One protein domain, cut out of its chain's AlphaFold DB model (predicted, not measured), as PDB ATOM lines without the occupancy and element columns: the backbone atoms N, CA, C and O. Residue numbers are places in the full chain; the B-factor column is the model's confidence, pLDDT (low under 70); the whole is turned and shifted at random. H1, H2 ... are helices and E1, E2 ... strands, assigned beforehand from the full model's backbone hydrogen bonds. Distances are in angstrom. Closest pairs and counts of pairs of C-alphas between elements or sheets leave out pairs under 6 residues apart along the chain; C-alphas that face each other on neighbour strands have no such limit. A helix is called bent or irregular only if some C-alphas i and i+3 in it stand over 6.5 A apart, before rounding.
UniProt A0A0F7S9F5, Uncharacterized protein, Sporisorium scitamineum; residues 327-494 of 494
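Overview. This is residues 327 to 494 of the 494 residues of an uncharacterized protein of Sporisorium scitamineum (UniProt A0A0F7S9F5). A strongly twisted sheet of five strands, E1 E8 E7 E6 E3, curls round helix H2, while H1 packs on its other side and the long helix H3 crosses the far end of H1. The small hairpin E4 and E5 lies beyond the ends of E6 and E7 where residues 415 and 443 face each other, with E5 near E8, and residues 487 to 494, the end of the printed part, stick out. The 168 printed residues hold three named helices and eight named strands, in the order E1 H1 E2 H2 E3 E4 E5 E6 E7 E8 H3. The five-strand sheet is mixed, the class is mixed helices and strands, and the whole is compact, with a radius of gyration of the C-alphas of 16.6 A and spans of 56 by 42 by 25 A.

Along the chain. After residues 327 to 344, with no named element, strand E1 takes residues 345 to 349, starting at C-alpha 345 (-38.933, 28.983, -16.455). Helix H1 is residues 353 to 364, 15.2 A long, and strand E2 is 369 to 371. Helix H2, residues 378 to 388, is 15.3 A long. Short strands follow: E3, 392 to 394; E4, 403 to 405; E5, 410 to 412. E6 is residues 415 to 420, 16.4 A; E7 is 438 to 443, 17.1 A; E8 is 454 to 463, 27.6 A. Helix H3, residues 466 to 493, is 41.7 A long and ends at C-alpha 493 (-2.434, 21.947, -30.509); it is irregular, with C-alphas 467 and 470 7.5 A apart.

Arrangement. E1 is parallel to E8, with N 346 and O 454 2.8 A apart. E6, E7 and E8 form a meander, each strand the antiparallel neighbour of the one before; N 441 and O 460 are 3.0 A apart, N 418 and O 440 2.9 A. Edge strand E3 is antiparallel to E6, with N 417 and O 393 2.8 A apart. Residues 332 to 333 pair antiparallel with residues 392 to 393 of E3. E2 and E8 meet only at a point, C-alphas 370 and 462 being 4.2 A apart. H2 is on the sheet; its closest C-alphas to E6 are Ala 388 and Ala 418, 6.6 A. H1 is on the sheet at a height of 8.9 A. Residues 362 to 364 of H1 touch residues 471 to 479 of H3, about perpendicular at 86 degrees; the closest C-alphas are Phe 364 and Val 472, 4.8 A. The hairpin E4 and E5 is antiparallel, with N 412 and O 403 2.9 A apart. In H1 and H2 every O i to N i+4 pair is within hydrogen-bond range; in H3, 22 of 24.

Size, cuts and confidence. The two C-alphas farthest apart, Lys 428 and His 494, are 57.1 A from each other. The printed part has no cut. The link E6 to E7, residues 421 to 437, is long. The mean pLDDT of the printed part is 92.3; residues 342, 422 to 423 and 435 are under 70.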
ATOM      1  N   LEU A 327     -27.206   4.149 -25.681       95.50
ATOM      2  CA  LEU A 327     -27.889   5.317 -25.121       95.50
ATOM      3  C   LEU A 327     -27.998   5.215 -23.601       95.50
ATOM      4  O   LEU A 327     -27.885   6.224 -22.907       95.50
ATOM      5  N   TYR A 328     -28.200   4.015 -23.056       92.19
ATOM      6  CA  TYR A 328     -28.210   3.806 -21.607       92.19
ATOM      7  C   TYR A 328     -26.846   4.113 -20.963       92.19
ATOM      8  O   TYR A 328     -26.800   4.643 -19.858       92.19
ATOM      9  N   SER A 329     -25.749   3.869 -21.690       94.25
ATOM     10  CA  SER A 329     -24.367   4.140 -21.252       94.25
ATOM     11  C   SER A 329     -23.902   5.599 -21.385       94.25
ATOM     12  O   SER A 329     -22.718   5.890 -21.191       94.25
ATOM     13  N   LEU A 330     -24.765   6.522 -21.816       96.12
ATOM     14  CA  LEU A 330     -24.400   7.939 -21.855       96.12
ATOM     15  C   LEU A 330     -24.272   8.495 -20.437       96.12
ATOM     16  O   LEU A 330     -25.008   8.099 -19.532       96.12
ATOM     17  N   GLU A 331     -23.352   9.439 -20.268       92.19
ATOM     18  CA  GLU A 331     -23.155  10.113 -18.993       92.19
ATOM     19  C   GLU A 331     -24.410  10.904 -18.612       92.19
ATOM     20  O   GLU A 331     -24.978  11.650 -19.417       92.19
ATOM     21  N   TYR A 332     -24.845  10.725 -17.367       94.69
ATOM     22  CA  TYR A 332     -25.865  11.566 -16.764       94.69
ATOM     23  C   TYR A 332     -25.188  12.791 -16.171       94.69
ATOM     24  O   TYR A 332     -24.348  12.669 -15.282       94.69
ATOM     25  N   SER A 333     -25.602  13.971 -16.617       95.12
ATOM     26  CA  SER A 333     -25.123  15.225 -16.056       95.12
ATOM     27  C   SER A 333     -26.283  16.039 -15.501       95.12
ATOM     28  O   SER A 333     -27.432  15.961 -15.957       95.12
ATOM     29  N   ARG A 334     -25.974  16.859 -14.499       94.31
ATOM     30  CA  ARG A 334     -26.920  17.828 -13.950       94.31
ATOM     31  C   ARG A 334     -27.122  18.974 -14.938       94.31
ATOM     32  O   ARG A 334     -26.133  19.456 -15.490       94.31
ATOM     33  N   PRO A 335     -28.363  19.444 -15.147       93.06
ATOM     34  CA  PRO A 335     -28.594  20.636 -15.945       93.06
ATOM     35  C   PRO A 335     -27.949  21.863 -15.279       93.06
ATOM     36  O   PRO A 335     -27.932  21.951 -14.046       93.06
ATOM     37  N   PRO A 336     -27.470  22.843 -16.068       88.19
ATOM     38  CA  PRO A 336     -26.709  23.999 -15.578       88.19
ATOM     39  C   PRO A 336     -27.502  24.924 -14.646       88.19
ATOM     40  O   PRO A 336     -26.927  25.788 -13.985       88.19
ATOM     41  N   PHE A 337     -28.822  24.761 -14.548       85.88
ATOM     42  CA  PHE A 337     -29.598  25.391 -13.490       85.88
ATOM     43  C   PHE A 337     -30.642  24.446 -12.906       85.88
ATOM     44  O   PHE A 337     -31.386  23.768 -13.614       85.88
ATOM     45  N   GLN A 338     -30.729  24.460 -11.577       74.88
ATOM     46  CA  GLN A 338     -31.719  23.697 -10.833       74.88
ATOM     47  C   GLN A 338     -33.046  24.459 -10.732       74.88
ATOM     48  O   GLN A 338     -33.136  25.687 -10.899       74.88
ATOM     49  N   ARG A 339     -34.107  23.705 -10.434       71.50
ATOM     50  CA  ARG A 339     -35.436  24.250 -10.166       71.50
ATOM     51  C   ARG A 339     -35.436  25.003  -8.834       71.50
ATOM     52  O   ARG A 339     -35.744  24.444  -7.787       71.50
ATOM     53  N   GLU A 340     -35.148  26.296  -8.882       76.75
ATOM     54  CA  GLU A 340     -35.443  27.199  -7.769       76.75
ATOM     55  C   GLU A 340     -36.956  27.413  -7.684       76.75
ATOM     56  O   GLU A 340     -37.611  27.687  -8.697       76.75
ATOM     57  N   ARG A 341     -37.515  27.311  -6.472       72.88
ATOM     58  CA  ARG A 341     -38.962  27.444  -6.223       72.88
ATOM     59  C   ARG A 341     -39.542  28.775  -6.722       72.88
ATOM     60  O   ARG A 341     -40.707  28.806  -7.097       72.88
ATOM     61  N   SER A 342     -38.738  29.836  -6.743       67.75
ATOM     62  CA  SER A 342     -39.127  31.199  -7.130       67.75
ATOM     63  C   SER A 342     -38.873  31.539  -8.601       67.75
ATOM     64  O   SER A 342     -39.309  32.587  -9.070       67.75
ATOM     65  N   SER A 343     -38.165  30.689  -9.351       78.50
ATOM     66  CA  SER A 343     -37.758  31.032 -10.715       78.50
ATOM     67  C   SER A 343     -38.792  30.574 -11.745       78.50
ATOM     68  O   SER A 343     -39.054  29.381 -11.906       78.50
ATOM     69  N   HIS A 344     -39.369  31.528 -12.478       88.19
ATOM     70  CA  HIS A 344     -40.219  31.228 -13.627       88.19
ATOM     71  C   HIS A 344     -39.355  30.772 -14.807       88.19
ATOM     72  O   HIS A 344     -38.496  31.513 -15.287       88.19
ATOM     73  N   ILE A 345     -39.595  29.548 -15.278       93.38
ATOM     74  CA  ILE A 345     -38.933  28.983 -16.455       93.38
ATOM     75  C   ILE A 345     -39.844  29.190 -17.664       93.38
ATOM     76  O   ILE A 345     -40.987  28.724 -17.673       93.38
ATOM     77  N   LYS A 346     -39.334  29.885 -18.683       95.25
ATOM     78  CA  LYS A 346     -39.972  29.995 -19.995       95.25
ATOM     79  C   LYS A 346     -39.676  28.720 -20.782       95.25
ATOM     80  O   LYS A 346     -38.520  28.416 -21.055       95.25
ATOM     81  N   TRP A 347     -40.724  27.999 -21.155       95.44
ATOM     82  CA  TRP A 347     -40.629  26.821 -22.015       95.44
ATOM     83  C   TRP A 347     -40.899  27.251 -23.450       95.44
ATOM     84  O   TRP A 347     -41.988  27.754 -23.727       95.44
ATOM     85  N   VAL A 348     -39.915  27.090 -24.326       96.56
ATOM     86  CA  VAL A 348     -40.024  27.382 -25.757       96.56
ATOM     87  C   VAL A 348     -40.059  26.049 -26.486       96.56
ATOM     88  O   VAL A 348     -39.163  25.232 -26.302       96.56
ATOM     89  N   THR A 349     -41.114  25.803 -27.254       95.88
ATOM     90  CA  THR A 349     -41.127  24.687 -28.200       95.88
ATOM     91  C   THR A 349     -40.461  25.180 -29.467       95.88
ATOM     92  O   THR A 349     -40.937  26.145 -30.057       95.88
ATOM     93  N   GLU A 350     -39.361  24.542 -29.835       93.19
ATOM     94  CA  GLU A 350     -38.672  24.800 -31.088       93.19
ATOM     95  C   GLU A 350     -39.194  23.790 -32.110       93.19
ATOM     96  O   GLU A 350     -39.119  22.576 -31.886       93.19
ATOM     97  N   ASP A 351     -39.759  24.284 -33.208       88.69
ATOM     98  CA  ASP A 351     -40.205  23.440 -34.322       88.69
ATOM     99  C   ASP A 351     -39.210  23.454 -35.486       88.69
ATOM    100  O   ASP A 351     -39.551  23.157 -36.625       88.69
ATOM    101  N   ASP A 352     -37.958  23.794 -35.180       89.25
ATOM    102  CA  ASP A 352     -36.864  23.782 -36.135       89.25
ATOM    103  C   ASP A 352     -36.556  22.339 -36.572       89.25
ATOM    104  O   ASP A 352     -36.027  21.510 -35.814       89.25
ATOM    105  N   GLY A 353     -36.927  22.043 -37.818       94.94
ATOM    106  CA  GLY A 353     -36.671  20.764 -38.465       94.94
ATOM    107  C   GLY A 353     -35.180  20.451 -38.587       94.94
ATOM    108  O   GLY A 353     -34.817  19.273 -38.551       94.94
ATOM    109  N   ASP A 354     -34.309  21.460 -38.646       96.44
ATOM    110  CA  ASP A 354     -32.871  21.267 -38.833       96.44
ATOM    111  C   ASP A 354     -32.238  20.655 -37.586       96.44
ATOM    112  O   ASP A 354     -31.466  19.695 -37.675       96.44
ATOM    113  N   ILE A 355     -32.609  21.141 -36.398       96.75
ATOM    114  CA  ILE A 355     -32.123  20.582 -35.128       96.75
ATOM    115  C   ILE A 355     -32.604  19.138 -34.963       96.75
ATOM    116  O   ILE A 355     -31.816  18.259 -34.602       96.75
ATOM    117  N   ARG A 356     -33.881  18.863 -35.266       97.06
ATOM    118  CA  ARG A 356     -34.434  17.498 -35.227       97.06
ATOM    119  C   ARG A 356     -33.705  16.565 -36.190       97.06
ATOM    120  O   ARG A 356     -33.377  15.439 -35.814       97.06
ATOM    121  N   SER A 357     -33.432  17.036 -37.404       97.44
ATOM    122  CA  SER A 357     -32.732  16.265 -38.434       97.44
ATOM    123  C   SER A 357     -31.302  15.952 -38.000       97.44
ATOM    124  O   SER A 357     -30.918  14.787 -38.010       97.44
ATOM    125  N   ARG A 358     -30.563  16.936 -37.473       97.50
ATOM    126  CA  ARG A 358     -29.204  16.735 -36.940       97.50
ATOM    127  C   ARG A 358     -29.158  15.753 -35.775       97.50
ATOM    128  O   ARG A 358     -28.274  14.903 -35.739       97.50
ATOM    129  N   ILE A 359     -30.096  15.848 -34.825       98.00
ATOM    130  CA  ILE A 359     -30.188  14.881 -33.718       98.00
ATOM    131  C   ILE A 359     -30.381  13.470 -34.284       98.00
ATOM    132  O   ILE A 359     -29.678  12.542 -33.881       98.00
ATOM    133  N   ASN A 360     -31.318  13.304 -35.221       98.19
ATOM    134  CA  ASN A 360     -31.650  11.999 -35.783       98.19
ATOM    135  C   ASN A 360     -30.498  11.408 -36.613       98.19
ATOM    136  O   ASN A 360     -30.162  10.236 -36.460       98.19
ATOM    137  N   GLU A 361     -29.857  12.225 -37.443       98.00
ATOM    138  CA  GLU A 361     -28.732  11.821 -38.281       98.00
ATOM    139  C   GLU A 361     -27.507  11.455 -37.433       98.00
ATOM    140  O   GLU A 361     -26.980  10.347 -37.547       98.00
ATOM    141  N   GLN A 362     -27.080  12.347 -36.531       97.81
ATOM    142  CA  GLN A 362     -25.823  12.176 -35.798       97.81
ATOM    143  C   GLN A 362     -25.890  11.096 -34.724       97.81
ATOM    144  O   GLN A 362     -24.889  10.422 -34.497       97.81
ATOM    145  N   ILE A 363     -27.036  10.929 -34.059       98.19
ATOM    146  CA  ILE A 363     -27.149  10.046 -32.889       98.19
ATOM    147  C   ILE A 363     -27.956   8.788 -33.197       98.19
ATOM    148  O   ILE A 363     -27.650   7.725 -32.665       98.19
ATOM    149  N   PHE A 364     -28.973   8.886 -34.052       98.06
ATOM    150  CA  PHE A 364     -29.954   7.817 -34.246       98.06
ATOM    151  C   PHE A 364     -29.920   7.185 -35.640       98.06
ATOM    152  O   PHE A 364     -30.796   6.380 -35.937       98.06
ATOM    153  N   ALA A 365     -28.947   7.516 -36.495       97.81
ATOM    154  CA  ALA A 365     -28.820   6.970 -37.851       97.81
ATOM    155  C   ALA A 365     -30.126   7.061 -38.673       97.81
ATOM    156  O   ALA A 365     -30.483   6.138 -39.407       97.81
ATOM    157  N   ASN A 366     -30.870   8.163 -38.516       98.19
ATOM    158  CA  ASN A 366     -32.189   8.384 -39.123       98.19
ATOM    159  C   ASN A 366     -33.288   7.392 -38.689       98.19
ATOM    160  O   ASN A 366     -34.326   7.284 -39.344       98.19
ATOM    161  N   LYS A 367     -33.096   6.671 -37.579       98.12
ATOM    162  CA  LYS A 367     -34.048   5.684 -37.043       98.12
ATOM    163  C   LYS A 367     -34.974   6.231 -35.960       98.12
ATOM    164  O   LYS A 367     -35.935   5.562 -35.576       98.12
ATOM    165  N   LEU A 368     -34.730   7.445 -35.467       97.44
ATOM    166  CA  LEU A 368     -35.639   8.100 -34.533       97.44
ATOM    167  C   LEU A 368     -36.908   8.534 -35.270       97.44
ATOM    168  O   LEU A 368     -36.864   9.301 -36.234       97.44
ATOM    169  N   ARG A 369     -38.059   8.082 -34.775       96.69
ATOM    170  CA  ARG A 369     -39.376   8.496 -35.257       96.69
ATOM    171  C   ARG A 369     -39.914   9.598 -34.362       96.69
ATOM    172  O   ARG A 369     -40.203   9.367 -33.186       96.69
ATOM    173  N   TRP A 370     -40.033  10.797 -34.917       96.06
ATOM    174  CA  TRP A 370     -40.611  11.947 -34.227       96.06
ATOM    175  C   TRP A 370     -42.119  11.778 -34.044       96.06
ATOM    176  O   TRP A 370     -42.809  11.224 -34.898       96.06
ATOM    177  N   VAL A 371     -42.630  12.256 -32.913       92.94
ATOM    178  CA  VAL A 371     -44.035  12.121 -32.525       92.94
ATOM    179  C   VAL A 371     -44.612  13.494 -32.215       92.94
ATOM    180  O   VAL A 371     -44.019  14.267 -31.458       92.94
ATOM    181  N   SER A 372     -45.806  13.773 -32.744       91.56
ATOM    182  CA  SER A 372     -46.548  14.981 -32.381       91.56
ATOM    183  C   SER A 372     -46.941  14.950 -30.903       91.56
ATOM    184  O   SER A 372     -47.533  13.992 -30.404       91.56
ATOM    185  N   THR A 373     -46.626  16.030 -30.190       89.12
ATOM    186  CA  THR A 373     -46.978  16.188 -28.770       89.12
ATOM    187  C   THR A 373     -48.224  17.036 -28.544       89.12
ATOM    188  O   THR A 373     -48.582  17.314 -27.397       89.12
ATOM    189  N   GLU A 374     -48.933  17.398 -29.612       89.38
ATOM    190  CA  GLU A 374     -50.163  18.192 -29.552       89.38
ATOM    191  C   GLU A 374     -51.235  17.500 -28.704       89.38
ATOM    192  O   GLU A 374     -51.821  18.113 -27.811       89.38
ATOM    193  N   PHE A 375     -51.387  16.185 -28.880       85.25
ATOM    194  CA  PHE A 375     -52.339  15.351 -28.138       85.25
ATOM    195  C   PHE A 375     -51.853  14.954 -26.735       85.25
ATOM    196  O   PHE A 375     -52.532  14.219 -26.010       85.25
ATOM    197  N   MET A 376     -50.671  15.417 -26.316       87.25
ATOM    198  CA  MET A 376     -50.139  15.110 -24.995       87.25
ATOM    199  C   MET A 376     -50.899  15.895 -23.923       87.25
ATOM    200  O   MET A 376     -50.826  17.125 -23.872       87.25
ATOM    201  N   LYS A 377     -51.548  15.165 -23.005       90.50
ATOM    202  CA  LYS A 377     -52.227  15.732 -21.829       90.50
ATOM    203  C   LYS A 377     -51.297  16.662 -21.043       90.50
ATOM    204  O   LYS A 377     -50.140  16.317 -20.779       90.50
ATOM    205  N   ASP A 378     -51.833  17.773 -20.544       91.38
ATOM    206  CA  ASP A 378     -51.074  18.779 -19.788       91.38
ATOM    207  C   ASP A 378     -50.308  18.213 -18.591       91.38
ATOM    208  O   ASP A 378     -49.188  18.636 -18.305       91.38
ATOM    209  N   LYS A 379     -50.879  17.229 -17.887       90.94
ATOM    210  CA  LYS A 379     -50.203  16.555 -16.768       90.94
ATOM    211  C   LYS A 379     -48.925  15.844 -17.228       90.94
ATOM    212  O   LYS A 379     -47.892  15.963 -16.570       90.94
ATOM    213  N   THR A 380     -48.976  15.152 -18.366       89.75
ATOM    214  CA  THR A 380     -47.815  14.485 -18.975       89.75
ATOM    215  C   THR A 380     -46.796  15.515 -19.442       89.75
ATOM    216  O   THR A 380     -45.623  15.410 -19.095       89.75
ATOM    217  N   ARG A 381     -47.253  16.585 -20.102       91.75
ATOM    218  CA  ARG A 381     -46.399  17.697 -20.542       91.75
ATOM    219  C   ARG A 381     -45.664  18.361 -19.374       91.75
ATOM    220  O   ARG A 381     -44.459  18.590 -19.445       91.75
ATOM    221  N   LYS A 382     -46.357  18.614 -18.258       92.56
ATOM    222  CA  LYS A 382     -45.762  19.127 -17.009       92.56
ATOM    223  C   LYS A 382     -44.728  18.160 -16.428       92.56
ATOM    224  O   LYS A 382     -43.676  18.611 -15.979       92.56
ATOM    225  N   ARG A 383     -44.994  16.847 -16.453       90.62
ATOM    226  CA  ARG A 383     -44.035  15.817 -16.016       90.62
ATOM    227  C   ARG A 383     -42.777  15.812 -16.889       90.62
ATOM    228  O   ARG A 383     -41.678  15.760 -16.349       90.62
ATOM    229  N   TYR A 384     -42.940  15.918 -18.206       91.62
ATOM    230  CA  TYR A 384     -41.837  15.953 -19.169       91.62
ATOM    231  C   TYR A 384     -40.943  17.170 -18.938       91.62
ATOM    232  O   TYR A 384     -39.741  17.018 -18.730       91.62
ATOM    233  N   ARG A 385     -41.552  18.357 -18.824       93.44
ATOM    234  CA  ARG A 385     -40.863  19.597 -18.434       93.44
ATOM    235  C   ARG A 385     -40.114  19.449 -17.108       93.44
ATOM    236  O   ARG A 385     -38.980  19.884 -16.986       93.44
ATOM    237  N   GLY A 386     -40.725  18.811 -16.110       91.88
ATOM    238  CA  GLY A 386     -40.065  18.549 -14.829       91.88
ATOM    239  C   GLY A 386     -38.797  17.703 -14.968       91.88
ATOM    240  O   GLY A 386     -37.794  18.019 -14.338       91.88
ATOM    241  N   ALA A 387     -38.833  16.674 -15.813       90.38
ATOM    242  CA  ALA A 387     -37.697  15.790 -16.063       90.38
ATOM    243  C   ALA A 387     -36.569  16.448 -16.876       90.38
ATOM    244  O   ALA A 387     -35.418  16.075 -16.696       90.38
ATOM    245  N   ALA A 388     -36.857  17.473 -17.686       91.62
ATOM    246  CA  ALA A 388     -35.813  18.277 -18.331       91.62
ATOM    247  C   ALA A 388     -34.906  19.004 -17.317       91.62
ATOM    248  O   ALA A 388     -33.782  19.365 -17.634       91.62
ATOM    249  N   LEU A 389     -35.393  19.230 -16.092       92.62
ATOM    250  CA  LEU A 389     -34.650  19.884 -15.006       92.62
ATOM    251  C   LEU A 389     -34.020  18.884 -14.029       92.62
ATOM    252  O   LEU A 389     -33.559  19.283 -12.960       92.62
ATOM    253  N   GLN A 390     -34.066  17.595 -14.357       92.69
ATOM    254  CA  GLN A 390     -33.414  16.530 -13.609       92.69
ATOM    255  C   GLN A 390     -32.153  16.077 -14.345       92.69
ATOM    256  O   GLN A 390     -31.926  16.430 -15.507       92.69
ATOM    257  N   ASP A 391     -31.345  15.284 -13.650       94.38
ATOM    258  CA  ASP A 391     -30.168  14.633 -14.211       94.38
ATOM    259  C   ASP A 391     -30.598  13.850 -15.458       94.38
ATOM    260  O   ASP A 391     -31.514  13.020 -15.431       94.38
ATOM    261  N   SER A 392     -29.982  14.194 -16.580       95.88
ATOM    262  CA  SER A 392     -30.353  13.719 -17.910       95.88
ATOM    263  C   SER A 392     -29.096  13.426 -18.711       95.88
ATOM    264  O   SER A 392     -28.003  13.877 -18.367       95.88
ATOM    265  N   ARG A 393     -29.248  12.632 -19.769       96.81
ATOM    266  CA  ARG A 393     -28.122  12.232 -20.610       96.81
ATOM    267  C   ARG A 393     -27.794  13.347 -21.586       96.81
ATOM    268  O   ARG A 393     -28.706  13.870 -22.222       96.81
ATOM    269  N   VAL A 394     -26.522  13.686 -21.730       97.12
ATOM    270  CA  VAL A 394     -26.069  14.611 -22.777       97.12
ATOM    271  C   VAL A 394     -25.785  13.810 -24.041       97.12
ATOM    272  O   VAL A 394     -25.158  12.750 -23.983       97.12
ATOM    273  N   LEU A 395     -26.287  14.278 -25.183       97.69
ATOM    274  CA  LEU A 395     -26.020  13.627 -26.459       97.69
ATOM    275  C   LEU A 395     -24.615  13.991 -26.962       97.69
ATOM    276  O   LEU A 395     -24.286  15.177 -26.996       97.69
ATOM    277  N   PRO A 396     -23.807  13.008 -27.399       97.25
ATOM    278  CA  PRO A 396     -22.480  13.252 -27.955       97.25
ATOM    279  C   PRO A 396     -22.589  13.795 -29.390       97.25
ATOM    280  O   PRO A 396     -22.315  13.085 -30.350       97.25
ATOM    281  N   MET A 397     -23.027  15.045 -29.551       96.88
ATOM    282  CA  MET A 397     -23.138  15.703 -30.859       96.88
ATOM    283  C   MET A 397     -21.866  16.485 -31.186       96.88
ATOM    284  O   MET A 397     -21.387  17.269 -30.369       96.88
ATOM    285  N   THR A 398     -21.333  16.298 -32.392       92.94
ATOM    286  CA  THR A 398     -20.081  16.933 -32.837       92.94
ATOM    287  C   THR A 398     -20.296  18.317 -33.431       92.94
ATOM    288  O   THR A 398     -19.430  19.177 -33.294       92.94
ATOM    289  N   ASP A 399     -21.441  18.530 -34.083       92.94
ATOM    290  CA  ASP A 399     -21.705  19.727 -34.896       92.94
ATOM    291  C   ASP A 399     -23.054  20.371 -34.529       92.94
ATOM    292  O   ASP A 399     -23.839  20.793 -35.389       92.94
ATOM    293  N   PHE A 400     -23.350  20.410 -33.227       94.94
ATOM    294  CA  PHE A 400     -24.503  21.136 -32.709       94.94
ATOM    295  C   PHE A 400     -24.211  22.648 -32.721       94.94
ATOM    296  O   PHE A 400     -23.226  23.079 -32.118       94.94
ATOM    297  N   PRO A 401     -25.025  23.469 -33.411       94.81
ATOM    298  CA  PRO A 401     -24.796  24.907 -33.462       94.81
ATOM    299  C   PRO A 401     -25.032  25.539 -32.088       94.81
ATOM    300  O   PRO A 401     -26.062  25.306 -31.458       94.81
ATOM    301  N   GLU A 402     -24.106  26.383 -31.632       96.56
ATOM    302  CA  GLU A 402     -24.316  27.153 -30.406       96.56
ATOM    303  C   GLU A 402     -25.466  28.154 -30.591       96.56
ATOM    304  O   GLU A 402     -25.372  29.103 -31.375       96.56
ATOM    305  N   ILE A 403     -26.547  27.989 -29.825       96.81
ATOM    306  CA  ILE A 403     -27.708  28.883 -29.883       96.81
ATOM    307  C   ILE A 403     -27.555  29.947 -28.800       96.81
ATOM    308  O   ILE A 403     -27.784  29.702 -27.610       96.81
ATOM    309  N   LYS A 404     -27.157  31.154 -29.210       97.12
ATOM    310  CA  LYS A 404     -27.038  32.313 -28.316       97.12
ATOM    311  C   LYS A 404     -28.418  32.902 -28.047       97.12
ATOM    312  O   LYS A 404     -29.086  33.381 -28.960       97.12
ATOM    313  N   LEU A 405     -28.835  32.895 -26.785       96.31
ATOM    314  CA  LEU A 405     -30.087  33.519 -26.375       96.31
ATOM    315  C   LEU A 405     -29.854  35.008 -26.084       96.31
ATOM    316  O   LEU A 405     -28.840  35.397 -25.504       96.31
ATOM    317  N   ASP A 406     -30.816  35.851 -26.452       95.56
ATOM    318  CA  ASP A 406     -30.767  37.294 -26.190       95.56
ATOM    319  C   ASP A 406     -30.720  37.625 -24.680       95.56
ATOM    320  O   ASP A 406     -31.005  36.797 -23.811       95.56
ATOM    321  N   ARG A 407     -30.393  38.885 -24.355       94.25
ATOM    322  CA  ARG A 407     -30.511  39.460 -22.996       94.25
ATOM    323  C   ARG A 407     -29.789  38.654 -21.905       94.25
ATOM    324  O   ARG A 407     -30.325  38.469 -20.810       94.25
ATOM    325  N   ASN A 408     -28.588  38.157 -22.200       93.56
ATOM    326  CA  ASN A 408     -27.761  37.377 -21.268       93.56
ATOM    327  C   ASN A 408     -28.466  36.120 -20.724       93.56
ATOM    328  O   ASN A 408     -28.181  35.666 -19.609       93.56
ATOM    329  N   ARG A 409     -29.404  35.548 -21.495       94.00
ATOM    330  CA  ARG A 409     -30.102  34.304 -21.133       94.00
ATOM    331  C   ARG A 409     -29.214  33.061 -21.261       94.00
ATOM    332  O   ARG A 409     -29.631  31.999 -20.809       94.00
ATOM    333  N   GLY A 410     -27.999  33.220 -21.783       95.50
ATOM    334  CA  GLY A 410     -26.984  32.178 -21.892       95.50
ATOM    335  C   GLY A 410     -26.850  31.640 -23.312       95.50
ATOM    336  O   GLY A 410     -27.370  32.222 -24.268       95.50
ATOM    337  N   VAL A 411     -26.143  30.523 -23.438       97.31
ATOM    338  CA  VAL A 411     -25.902  29.835 -24.711       97.31
ATOM    339  C   VAL A 411     -26.282  28.374 -24.554       97.31
ATOM    340  O   VAL A 411     -25.886  27.738 -23.580       97.31
ATOM    341  N   ILE A 412     -27.058  27.840 -25.491       97.25
ATOM    342  CA  ILE A 412     -27.318  26.401 -25.560       97.25
ATOM    343  C   ILE A 412     -26.212  25.784 -26.409       97.25
ATOM    344  O   ILE A 412     -26.113  26.085 -27.597       97.25
ATOM    345  N   LYS A 413     -25.389  24.943 -25.786       96.88
ATOM    346  CA  LYS A 413     -24.257  24.265 -26.436       96.88
ATOM    347  C   LYS A 413     -24.484  22.775 -26.650       96.88
ATOM    348  O   LYS A 413     -23.801  22.155 -27.451       96.88
ATOM    349  N   GLU A 414     -25.439  22.208 -25.925       96.81
ATOM    350  CA  GLU A 414     -25.656  20.771 -25.864       96.81
ATOM    351  C   GLU A 414     -27.146  20.425 -25.894       96.81
ATOM    352  O   GLU A 414     -28.014  21.209 -25.485       96.81
ATOM    353  N   VAL A 415     -27.432  19.211 -26.366       97.38
ATOM    354  CA  VAL A 415     -28.768  18.618 -26.352       97.38
ATOM    355  C   VAL A 415     -28.826  17.559 -25.264       97.38
ATOM    356  O   VAL A 415     -28.035  16.614 -25.236       97.38
ATOM    357  N   ARG A 416     -29.814  17.691 -24.384       97.38
ATOM    358  CA  ARG A 416     -30.091  16.744 -23.308       97.38
ATOM    359  C   ARG A 416     -31.259  15.851 -23.670       97.38
ATOM    360  O   ARG A 416     -32.280  16.314 -24.178       97.38
ATOM    361  N   MET A 417     -31.123  14.574 -23.354       97.56
ATOM    362  CA  MET A 417     -32.115  13.543 -23.589       97.56
ATOM    363  C   MET A 417     -32.625  12.983 -22.260       97.56
ATOM    364  O   MET A 417     -31.875  12.437 -21.444       97.56
ATOM    365  N   ALA A 418     -33.939  13.057 -22.078       95.50
ATOM    366  CA  ALA A 418     -34.651  12.363 -21.015       95.50
ATOM    367  C   ALA A 418     -35.447  11.207 -21.624       95.50
ATOM    368  O   ALA A 418     -36.219  11.423 -22.560       95.50
ATOM    369  N   ALA A 419     -35.280   9.995 -21.090       93.38
ATOM    370  CA  ALA A 419     -36.124   8.870 -21.473       93.38
ATOM    371  C   ALA A 419     -37.192   8.582 -20.432       93.38
ATOM    372  O   ALA A 419     -36.949   8.583 -19.219       93.38
ATOM    373  N   TYR A 420     -38.376   8.284 -20.942       87.50
ATOM    374  CA  TYR A 420     -39.549   7.951 -20.169       87.50
ATOM    375  C   TYR A 420     -39.931   6.517 -20.499       87.50
ATOM    376  O   TYR A 420     -40.292   6.196 -21.629       87.50
ATOM    377  N   GLY A 421     -39.860   5.667 -19.478       74.81
ATOM    378  CA  GLY A 421     -40.489   4.358 -19.510       74.81
ATOM    379  C   GLY A 421     -41.953   4.444 -19.091       74.81
ATOM    380  O   GLY A 421     -42.322   5.263 -18.240       74.81
ATOM    381  N   GLY A 422     -42.758   3.532 -19.621       61.12
ATOM    382  CA  GLY A 422     -44.033   3.154 -19.024       61.12
ATOM    383  C   GLY A 422     -45.281   3.767 -19.651       61.12
ATOM    384  O   GLY A 422     -45.231   4.580 -20.571       61.12
ATOM    385  N   SER A 423     -46.412   3.315 -19.098       61.75
ATOM    386  CA  SER A 423     -47.794   3.527 -19.545       61.75
ATOM    387  C   SER A 423     -48.233   4.995 -19.484       61.75
ATOM    388  O   SER A 423     -49.058   5.428 -18.672       61.75
ATOM    389  N   ILE A 424     -47.662   5.813 -20.361       74.12
ATOM    390  CA  ILE A 424     -48.320   7.041 -20.777       74.12
ATOM    391  C   ILE A 424     -49.519   6.584 -21.593       74.12
ATOM    392  O   ILE A 424     -49.369   5.910 -22.606       74.12
ATOM    393  N   HIS A 425     -50.714   6.914 -21.107       77.19
ATOM    394  CA  HIS A 425     -51.951   6.631 -21.821       77.19
ATOM    395  C   HIS A 425     -52.015   7.520 -23.061       77.19
ATOM    396  O   HIS A 425     -52.557   8.629 -23.024       77.19
ATOM    397  N   TRP A 426     -51.404   7.037 -24.133       82.12
ATOM    398  CA  TRP A 426     -51.582   7.561 -25.471       82.12
ATOM    399  C   TRP A 426     -52.957   7.141 -26.009       82.12
ATOM    400  O   TRP A 426     -53.516   6.143 -25.541       82.12
ATOM    401  N   PRO A 427     -53.539   7.899 -26.955       83.19
ATOM    402  CA  PRO A 427     -54.765   7.486 -27.629       83.19
ATOM    403  C   PRO A 427     -54.647   6.068 -28.202       83.19
ATOM    404  O   PRO A 427     -53.558   5.636 -28.591       83.19
ATOM    405  N   LYS A 428     -55.772   5.345 -28.277       80.69
ATOM    406  CA  LYS A 428     -55.821   4.060 -28.988       80.69
ATOM    407  C   LYS A 428     -55.336   4.297 -30.427       80.69
ATOM    408  O   LYS A 428     -55.745   5.280 -31.038       80.69
ATOM    409  N   ASN A 429     -54.454   3.431 -30.927       83.38
ATOM    410  CA  ASN A 429     -53.784   3.518 -32.242       83.38
ATOM    411  C   ASN A 429     -52.632   4.528 -32.353       83.38
ATOM    412  O   ASN A 429     -52.076   4.710 -33.433       83.38
ATOM    413  N   HIS A 430     -52.238   5.182 -31.262       84.12
ATOM    414  CA  HIS A 430     -51.051   6.025 -31.287       84.12
ATOM    415  C   HIS A 430     -49.781   5.154 -31.369       84.12
ATOM    416  O   HIS A 430     -49.692   4.183 -30.625       84.12
ATOM    417  N   PRO A 431     -48.755   5.491 -32.174       79.94
ATOM    418  CA  PRO A 431     -47.549   4.660 -32.329       79.94
ATOM    419  C   PRO A 431     -46.836   4.352 -31.002       79.94
ATOM    420  O   PRO A 431     -46.257   3.288 -30.819       79.94
ATOM    421  N   LEU A 432     -46.934   5.264 -30.032       81.06
ATOM    422  CA  LEU A 432     -46.389   5.083 -28.681       81.06
ATOM    423  C   LEU A 432     -47.249   4.215 -27.744       81.06
ATOM    424  O   LEU A 432     -46.884   4.043 -26.582       81.06
ATOM    425  N   SER A 433     -48.384   3.672 -28.193       79.56
ATOM    426  CA  SER A 433     -49.164   2.717 -27.394       79.56
ATOM    427  C   SER A 433     -48.458   1.364 -27.262       79.56
ATOM    428  O   SER A 433     -48.759   0.614 -26.340       79.56
ATOM    429  N   GLN A 434     -47.502   1.062 -28.147       75.75
ATOM    430  CA  GLN A 434     -46.775  -0.212 -28.233       75.75
ATOM    431  C   GLN A 434     -45.628  -0.349 -27.204       75.75
ATOM    432  O   GLN A 434     -44.632  -1.014 -27.455       75.75
ATOM    433  N   ALA A 435     -45.766   0.263 -26.022       67.50
ATOM    434  CA  ALA A 435     -44.820   0.165 -24.900       67.50
ATOM    435  C   ALA A 435     -43.357   0.569 -25.199       67.50
ATOM    436  O   ALA A 435     -42.447   0.192 -24.462       67.50
ATOM    437  N   TYR A 436     -43.114   1.383 -26.229       80.12
ATOM    438  CA  TYR A 436     -41.779   1.911 -26.509       80.12
ATOM    439  C   TYR A 436     -41.319   2.922 -25.457       80.12
ATOM    440  O   TYR A 436     -42.117   3.687 -24.903       80.12
ATOM    441  N   SER A 437     -40.006   2.971 -25.224       89.62
ATOM    442  CA  SER A 437     -39.409   4.063 -24.460       89.62
ATOM    443  C   SER A 437     -39.481   5.345 -25.273       89.62
ATOM    444  O   SER A 437     -39.082   5.403 -26.436       89.62
ATOM    445  N   VAL A 438     -39.992   6.391 -24.638       93.00
ATOM    446  CA  VAL A 438     -40.171   7.695 -25.266       93.00
ATOM    447  C   VAL A 438     -38.984   8.574 -24.896       93.00
ATOM    448  O   VAL A 438     -38.677   8.736 -23.715       93.00
ATOM    449  N   LEU A 439     -38.323   9.158 -25.889       95.44
ATOM    450  CA  LEU A 439     -37.150  10.016 -25.727       95.44
ATOM    451  C   LEU A 439     -37.562  11.469 -25.962       95.44
ATOM    452  O   LEU A 439     -38.208  11.771 -26.960       95.44
ATOM    453  N   SER A 440     -37.223  12.377 -25.049       96.06
ATOM    454  CA  SER A 440     -37.457  13.817 -25.232       96.06
ATOM    455  C   SER A 440     -36.160  14.596 -25.192       96.06
ATOM    456  O   SER A 440     -35.302  14.323 -24.349       96.06
ATOM    457  N   PHE A 441     -36.068  15.587 -26.073       97.69
ATOM    458  CA  PHE A 441     -34.847  16.329 -26.357       97.69
ATOM    459  C   PHE A 441     -35.004  17.797 -25.970       97.69
ATOM    460  O   PHE A 441     -35.995  18.447 -26.320       97.69
ATOM    461  N   TRP A 442     -34.019  18.311 -25.238       97.81
ATOM    462  CA  TRP A 442     -34.069  19.629 -24.615       97.81
ATOM    463  C   TRP A 442     -32.751  20.375 -24.804       97.81
ATOM    464  O   TRP A 442     -31.679  19.802 -24.637       97.81
ATOM    465  N   GLY A 443     -32.841  21.667 -25.097       97.19
ATOM    466  CA  GLY A 443     -31.733  22.611 -25.052       97.19
ATOM    467  C   GLY A 443     -31.812  23.444 -23.781       97.19
ATOM    468  O   GLY A 443     -32.808  24.140 -23.551       97.19
ATOM    469  N   ILE A 444     -30.779  23.372 -22.944       96.62
ATOM    470  CA  ILE A 444     -30.720  24.103 -21.675       96.62
ATOM    471  C   ILE A 444     -29.532  25.067 -21.727       96.62
ATOM    472  O   ILE A 444     -28.411  24.615 -21.940       96.62
ATOM    473  N   PRO A 445     -29.747  26.383 -21.560       96.12
ATOM    474  CA  PRO A 445     -28.675  27.354 -21.697       96.12
ATOM    475  C   PRO A 445     -27.721  27.340 -20.502       96.12
ATOM    476  O   PRO A 445     -28.140  27.280 -19.341       96.12
ATOM    477  N   GLU A 446     -26.443  27.499 -20.814       95.12
ATOM    478  CA  GLU A 446     -25.330  27.690 -19.889       95.12
ATOM    479  C   GLU A 446     -24.893  29.160 -19.842       95.12
ATOM    480  O   GLU A 446     -25.243  29.958 -20.714       95.12
ATOM    481  N   GLY A 447     -24.123  29.546 -18.817       93.62
ATOM    482  CA  GLY A 447     -23.548  30.899 -18.726       93.62
ATOM    483  C   GLY A 447     -24.582  32.022 -18.564       93.62
ATOM    484  O   GLY A 447     -24.338  33.166 -18.939       93.62
ATOM    485  N   ARG A 448     -25.769  31.700 -18.039       93.12
ATOM    486  CA  ARG A 448     -26.860  32.658 -17.819       93.12
ATOM    487  C   ARG A 448     -26.466  33.716 -16.778       93.12
ATOM    488  O   ARG A 448     -25.983  33.376 -15.699       93.12
ATOM    489  N   GLY A 449     -26.798  34.983 -17.038       92.00
ATOM    490  CA  GLY A 449     -26.690  36.046 -16.032       92.00
ATOM    491  C   GLY A 449     -27.626  35.817 -14.828       92.00
ATOM    492  O   GLY A 449     -28.721  35.272 -14.995       92.00
ATOM    493  N   PRO A 450     -27.274  36.268 -13.611       88.38
ATOM    494  CA  PRO A 450     -28.006  35.934 -12.380       88.38
ATOM    495  C   PRO A 450     -29.502  36.287 -12.447       88.38
ATOM    496  O   PRO A 450     -30.350  35.491 -12.038       88.38
ATOM    497  N   MET A 451     -29.832  37.425 -13.066       89.38
ATOM    498  CA  MET A 451     -31.201  37.948 -13.191       89.38
ATOM    499  C   MET A 451     -31.892  37.598 -14.517       89.38
ATOM    500  O   MET A 451     -33.063  37.925 -14.713       89.38
ATOM    501  N   ALA A 452     -31.196  36.948 -15.453       91.44
ATOM    502  CA  ALA A 452     -31.773  36.652 -16.759       91.44
ATOM    503  C   ALA A 452     -32.846  35.558 -16.648       91.44
ATOM    504  O   ALA A 452     -32.728  34.619 -15.860       91.44
ATOM    505  N   ARG A 453     -33.915  35.646 -17.443       91.25
ATOM    506  CA  ARG A 453     -35.008  34.661 -17.384       91.25
ATOM    507  C   ARG A 453     -34.532  33.284 -17.851       91.25
ATOM    508  O   ARG A 453     -33.993  33.153 -18.950       91.25
ATOM    509  N   LYS A 454     -34.805  32.250 -17.051       92.56
ATOM    510  CA  LYS A 454     -34.521  30.850 -17.400       92.56
ATOM    511  C   LYS A 454     -35.382  30.454 -18.597       92.56
ATOM    512  O   LYS A 454     -36.605  30.566 -18.535       92.56
ATOM    513  N   THR A 455     -34.751  30.027 -19.684       95.19
ATOM    514  CA  THR A 455     -35.437  29.603 -20.910       95.19
ATOM    515  C   THR A 455     -34.965  28.204 -21.253       95.19
ATOM    516  O   THR A 455     -33.767  27.974 -21.252       95.19
ATOM    517  N   VAL A 456     -35.883  27.276 -21.500       96.50
ATOM    518  CA  VAL A 456     -35.561  25.909 -21.934       96.50
ATOM    519  C   VAL A 456     -36.208  25.687 -23.288       96.50
ATOM    520  O   VAL A 456     -37.411  25.935 -23.430       96.50
ATOM    521  N   HIS A 457     -35.414  25.236 -24.256       97.50
ATOM    522  CA  HIS A 457     -35.887  24.872 -25.587       97.50
ATOM    523  C   HIS A 457     -36.241  23.388 -25.595       97.50
ATOM    524  O   HIS A 457     -35.499  22.549 -25.089       97.50
ATOM    525  N   TYR A 458     -37.406  23.067 -26.132       97.38
ATOM    526  CA  TYR A 458     -37.876  21.710 -26.336       97.38
ATOM    527  C   TYR A 458     -37.829  21.418 -27.827       97.38
ATOM    528  O   TYR A 458     -38.581  22.032 -28.583       97.38
ATOM    529  N   TYR A 459     -36.953  20.500 -28.232       97.38
ATOM    530  CA  TYR A 459     -36.762  20.170 -29.644       97.38
ATOM    531  C   TYR A 459     -37.740  19.109 -30.127       97.38
ATOM    532  O   TYR A 459     -38.039  19.056 -31.310       97.38
ATOM    533  N   GLY A 460     -38.264  18.268 -29.235       96.12
ATOM    534  CA  GLY A 460     -39.283  17.294 -29.600       96.12
ATOM    535  C   GLY A 460     -39.221  16.013 -28.788       96.12
ATOM    536  O   GLY A 460     -38.417  15.852 -27.863       96.12
ATOM    537  N   THR A 461     -40.095  15.089 -29.161       95.44
ATOM    538  CA  THR A 461     -40.177  13.750 -28.592       95.44
ATOM    539  C   THR A 461     -40.207  12.731 -29.718       95.44
ATOM    540  O   THR A 461     -40.888  12.929 -30.722       95.44
ATOM    541  N   GLY A 462     -39.484  11.634 -29.539       95.44
ATOM    542  CA  GLY A 462     -39.460  10.534 -30.488       95.44
ATOM    543  C   GLY A 462     -39.263   9.186 -29.814       95.44
ATOM    544  O   GLY A 462     -39.146   9.088 -28.590       95.44
ATOM    545  N   TYR A 463     -39.245   8.143 -30.628       95.56
ATOM    546  CA  TYR A 463     -38.972   6.774 -30.209       95.56
ATOM    547  C   TYR A 463     -38.156   6.045 -31.274       95.56
ATOM    548  O   TYR A 463     -38.120   6.457 -32.433       95.56
ATOM    549  N   VAL A 464     -37.499   4.967 -30.861       95.38
ATOM    550  CA  VAL A 464     -36.753   4.063 -31.741       95.38
ATOM    551  C   VAL A 464     -37.418   2.696 -31.647       95.38
ATOM    552  O   VAL A 464     -37.793   2.272 -30.552       95.38
ATOM    553  N   VAL A 465     -37.592   2.031 -32.784       94.62
ATOM    554  CA  VAL A 465     -38.164   0.680 -32.836       94.62
ATOM    555  C   VAL A 465     -37.053  -0.327 -32.485       94.62
ATOM    556  O   VAL A 465     -35.916  -0.107 -32.905       94.62
ATOM    557  N   PRO A 466     -37.311  -1.382 -31.687       94.19
ATOM    558  CA  PRO A 466     -36.284  -2.333 -31.252       94.19
ATOM    559  C   PRO A 466     -35.393  -2.906 -32.357       94.19
ATOM    560  O   PRO A 466     -34.201  -3.098 -32.131       94.19
ATOM    561  N   GLU A 467     -35.931  -3.117 -33.556       96.25
ATOM    562  CA  GLU A 467     -35.199  -3.652 -34.711       96.25
ATOM    563  C   GLU A 467     -34.080  -2.714 -35.191       96.25
ATOM    564  O   GLU A 467     -33.119  -3.155 -35.817       96.25
ATOM    565  N   ASP A 468     -34.174  -1.421 -34.878       97.19
ATOM    566  CA  ASP A 468     -33.189  -0.408 -35.254       97.19
ATOM    567  C   ASP A 468     -32.136  -0.154 -34.152       97.19
ATOM    568  O   ASP A 468     -31.262   0.706 -34.313       97.19
ATOM    569  N   PHE A 469     -32.190  -0.862 -33.016       96.75
ATOM    570  CA  PHE A 469     -31.320  -0.585 -31.863       96.75
ATOM    571  C   PHE A 469     -29.832  -0.750 -32.175       96.75
ATOM    572  O   PHE A 469     -29.032   0.060 -31.706       96.75
ATOM    573  N   ASP A 470     -29.455  -1.740 -32.982       98.12
ATOM    574  CA  ASP A 470     -28.052  -1.986 -33.331       98.12
ATOM    575  C   ASP A 470     -27.467  -0.850 -34.174       98.12
ATOM    576  O   ASP A 470     -26.369  -0.368 -33.888       98.12
ATOM    577  N   ALA A 471     -28.238  -0.336 -35.138       98.06
ATOM    578  CA  ALA A 471     -27.836   0.813 -35.944       98.06
ATOM    579  C   ALA A 471     -27.611   2.062 -35.074       98.06
ATOM    580  O   ALA A 471     -26.613   2.766 -35.237       98.06
ATOM    581  N   VAL A 472     -28.501   2.310 -34.108       97.88
ATOM    582  CA  VAL A 472     -28.346   3.419 -33.152       97.88
ATOM    583  C   VAL A 472     -27.137   3.200 -32.242       97.88
ATOM    584  O   VAL A 472     -26.388   4.138 -31.980       97.88
ATOM    585  N   ASN A 473     -26.905   1.975 -31.768       98.31
ATOM    586  CA  ASN A 473     -25.773   1.668 -30.897       98.31
ATOM    587  C   ASN A 473     -24.425   1.944 -31.578       98.31
ATOM    588  O   ASN A 473     -23.564   2.591 -30.973       98.31
ATOM    589  N   GLU A 474     -24.252   1.503 -32.825       98.25
ATOM    590  CA  GLU A 474     -23.032   1.769 -33.594       98.25
ATOM    591  C   GLU A 474     -22.859   3.263 -33.890       98.25
ATOM    592  O   GLU A 474     -21.760   3.802 -33.735       98.25
ATOM    593  N   GLN A 475     -23.943   3.971 -34.212       98.06
ATOM    594  CA  GLN A 475     -23.885   5.411 -34.459       98.06
ATOM    595  C   GLN A 475     -23.489   6.204 -33.201       98.06
ATOM    596  O   GLN A 475     -22.610   7.065 -33.264       98.06
ATOM    597  N   VAL A 476     -24.065   5.884 -32.037       97.88
ATOM    598  CA  VAL A 476     -23.703   6.511 -30.751       97.88
ATOM    599  C   VAL A 476     -22.241   6.241 -30.396       97.88
ATOM    600  O   VAL A 476     -21.555   7.129 -29.884       97.88
ATOM    601  N   LYS A 477     -21.752   5.023 -30.658       97.75
ATOM    602  CA  LYS A 477     -20.346   4.658 -30.449       97.75
ATOM    603  C   LYS A 477     -19.427   5.504 -31.335       97.75
ATOM    604  O   LYS A 477     -18.521   6.143 -30.806       97.75
ATOM    605  N   LYS A 478     -19.714   5.584 -32.638       97.69
ATOM    606  CA  LYS A 478     -18.962   6.412 -33.593       97.69
ATOM    607  C   LYS A 478     -18.938   7.887 -33.178       97.69
ATOM    608  O   LYS A 478     -17.889   8.521 -33.230       97.69
ATOM    609  N   ALA A 479     -20.074   8.423 -32.734       97.12
ATOM    610  CA  ALA A 479     -20.176   9.809 -32.284       97.12
ATOM    611  C   ALA A 479     -19.311  10.089 -31.037       97.12
ATOM    612  O   ALA A 479     -18.629  11.111 -30.975       97.12
ATOM    613  N   LYS A 480     -19.276   9.160 -30.068       97.00
ATOM    614  CA  LYS A 480     -18.379   9.253 -28.903       97.00
ATOM    615  C   LYS A 480     -16.903   9.223 -29.302       97.00
ATOM    616  O   LYS A 480     -16.152  10.106 -28.894       97.00
ATOM    617  N   GLU A 481     -16.506   8.244 -30.112       97.12
ATOM    618  CA  GLU A 481     -15.120   8.097 -30.580       97.12
ATOM    619  C   GLU A 481     -14.646   9.346 -31.340       97.12
ATOM    620  O   GLU A 481     -13.502   9.777 -31.184       97.12
ATOM    621  N   GLU A 482     -15.534   9.973 -32.116       97.31
ATOM    622  CA  GLU A 482     -15.237  11.213 -32.830       97.31
ATOM    623  C   GLU A 482     -14.990  12.395 -31.887       97.31
ATOM    624  O   GLU A 482     -14.034  13.147 -32.085       97.31
ATOM    625  N   ILE A 483     -15.803  12.557 -30.840       96.00
ATOM    626  CA  ILE A 483     -15.592  13.608 -29.832       96.00
ATOM    627  C   ILE A 483     -14.274  13.384 -29.090       96.00
ATOM    628  O   ILE A 483     -13.498  14.325 -28.927       96.00
ATOM    629  N   GLU A 484     -13.982  12.147 -28.686       96.44
ATOM    630  CA  GLU A 484     -12.717  11.799 -28.028       96.44
ATOM    631  C   GLU A 484     -11.508  12.049 -28.939       96.44
ATOM    632  O   GLU A 484     -10.450  12.489 -28.482       96.44
ATOM    633  N   ARG A 485     -11.643  11.787 -30.243       97.50
ATOM    634  CA  ARG A 485     -10.623  12.115 -31.245       97.50
ATOM    635  C   ARG A 485     -10.415  13.626 -31.346       97.50
ATOM    636  O   ARG A 485      -9.291  14.076 -31.142       97.50
ATOM    637  N   ARG A 486     -11.483  14.408 -31.550       96.00
ATOM    638  CA  ARG A 486     -11.413  15.880 -31.624       96.00
ATOM    639  C   ARG A 486     -10.829  16.496 -30.349       96.00
ATOM    640  O   ARG A 486     -10.024  17.418 -30.436       96.00
ATOM    641  N   ALA A 487     -11.181  15.970 -29.176       95.44
ATOM    642  CA  ALA A 487     -10.640  16.426 -27.899       95.44
ATOM    643  C   ALA A 487      -9.129  16.159 -27.777       95.44
ATOM    644  O   ALA A 487      -8.385  17.037 -27.338       95.44
ATOM    645  N   ARG A 488      -8.656  14.980 -28.207       97.50
ATOM    646  CA  ARG A 488      -7.219  14.659 -28.245       97.50
ATOM    647  C   ARG A 488      -6.453  15.539 -29.226       97.50
ATOM    648  O   ARG A 488      -5.353  15.974 -28.900       97.50
ATOM    649  N   ASP A 489      -7.026  15.804 -30.394       96.69
ATOM    650  CA  ASP A 489      -6.399  16.666 -31.398       96.69
ATOM    651  C   ASP A 489      -6.312  18.115 -30.901       96.69
ATOM    652  O   ASP A 489      -5.253  18.729 -31.001       96.69
ATOM    653  N   ALA A 490      -7.368  18.634 -30.263       95.50
ATOM    654  CA  ALA A 490      -7.349  19.955 -29.633       95.50
ATOM    655  C   ALA A 490      -6.290  20.053 -28.519       95.50
ATOM    656  O   ALA A 490      -5.544  21.027 -28.465       95.50
ATOM    657  N   ALA A 491      -6.168  19.024 -27.675       96.44
ATOM    658  CA  ALA A 491      -5.171  18.977 -26.603       96.44
ATOM    659  C   ALA A 491      -3.718  18.872 -27.099       96.44
ATOM    660  O   ALA A 491      -2.808  19.138 -26.327       96.44
ATOM    661  N   ARG A 492      -3.484  18.464 -28.354       97.12
ATOM    662  CA  ARG A 492      -2.143  18.436 -28.969       97.12
ATOM    663  C   ARG A 492      -1.720  19.774 -29.568       97.12
ATOM    664  O   ARG A 492      -0.534  19.975 -29.804       97.12
ATOM    665  N   VAL A 493      -2.685  20.629 -29.907       96.62
ATOM    666  CA  VAL A 493      -2.434  21.947 -30.509       96.62
ATOM    667  C   VAL A 493      -2.088  22.992 -29.442       96.62
ATOM    668  O   VAL A 493      -1.396  23.963 -29.748       96.62
ATOM    669  N   HIS A 494      -2.569  22.791 -28.215       82.62
ATOM    670  CA  HIS A 494      -2.244  23.596 -27.038       82.62
ATOM    671  C   HIS A 494      -1.009  23.057 -26.322       82.62
ATOM    672  O   HIS A 494      -0.240  23.904 -25.815       82.62
TER     673      HIS A 494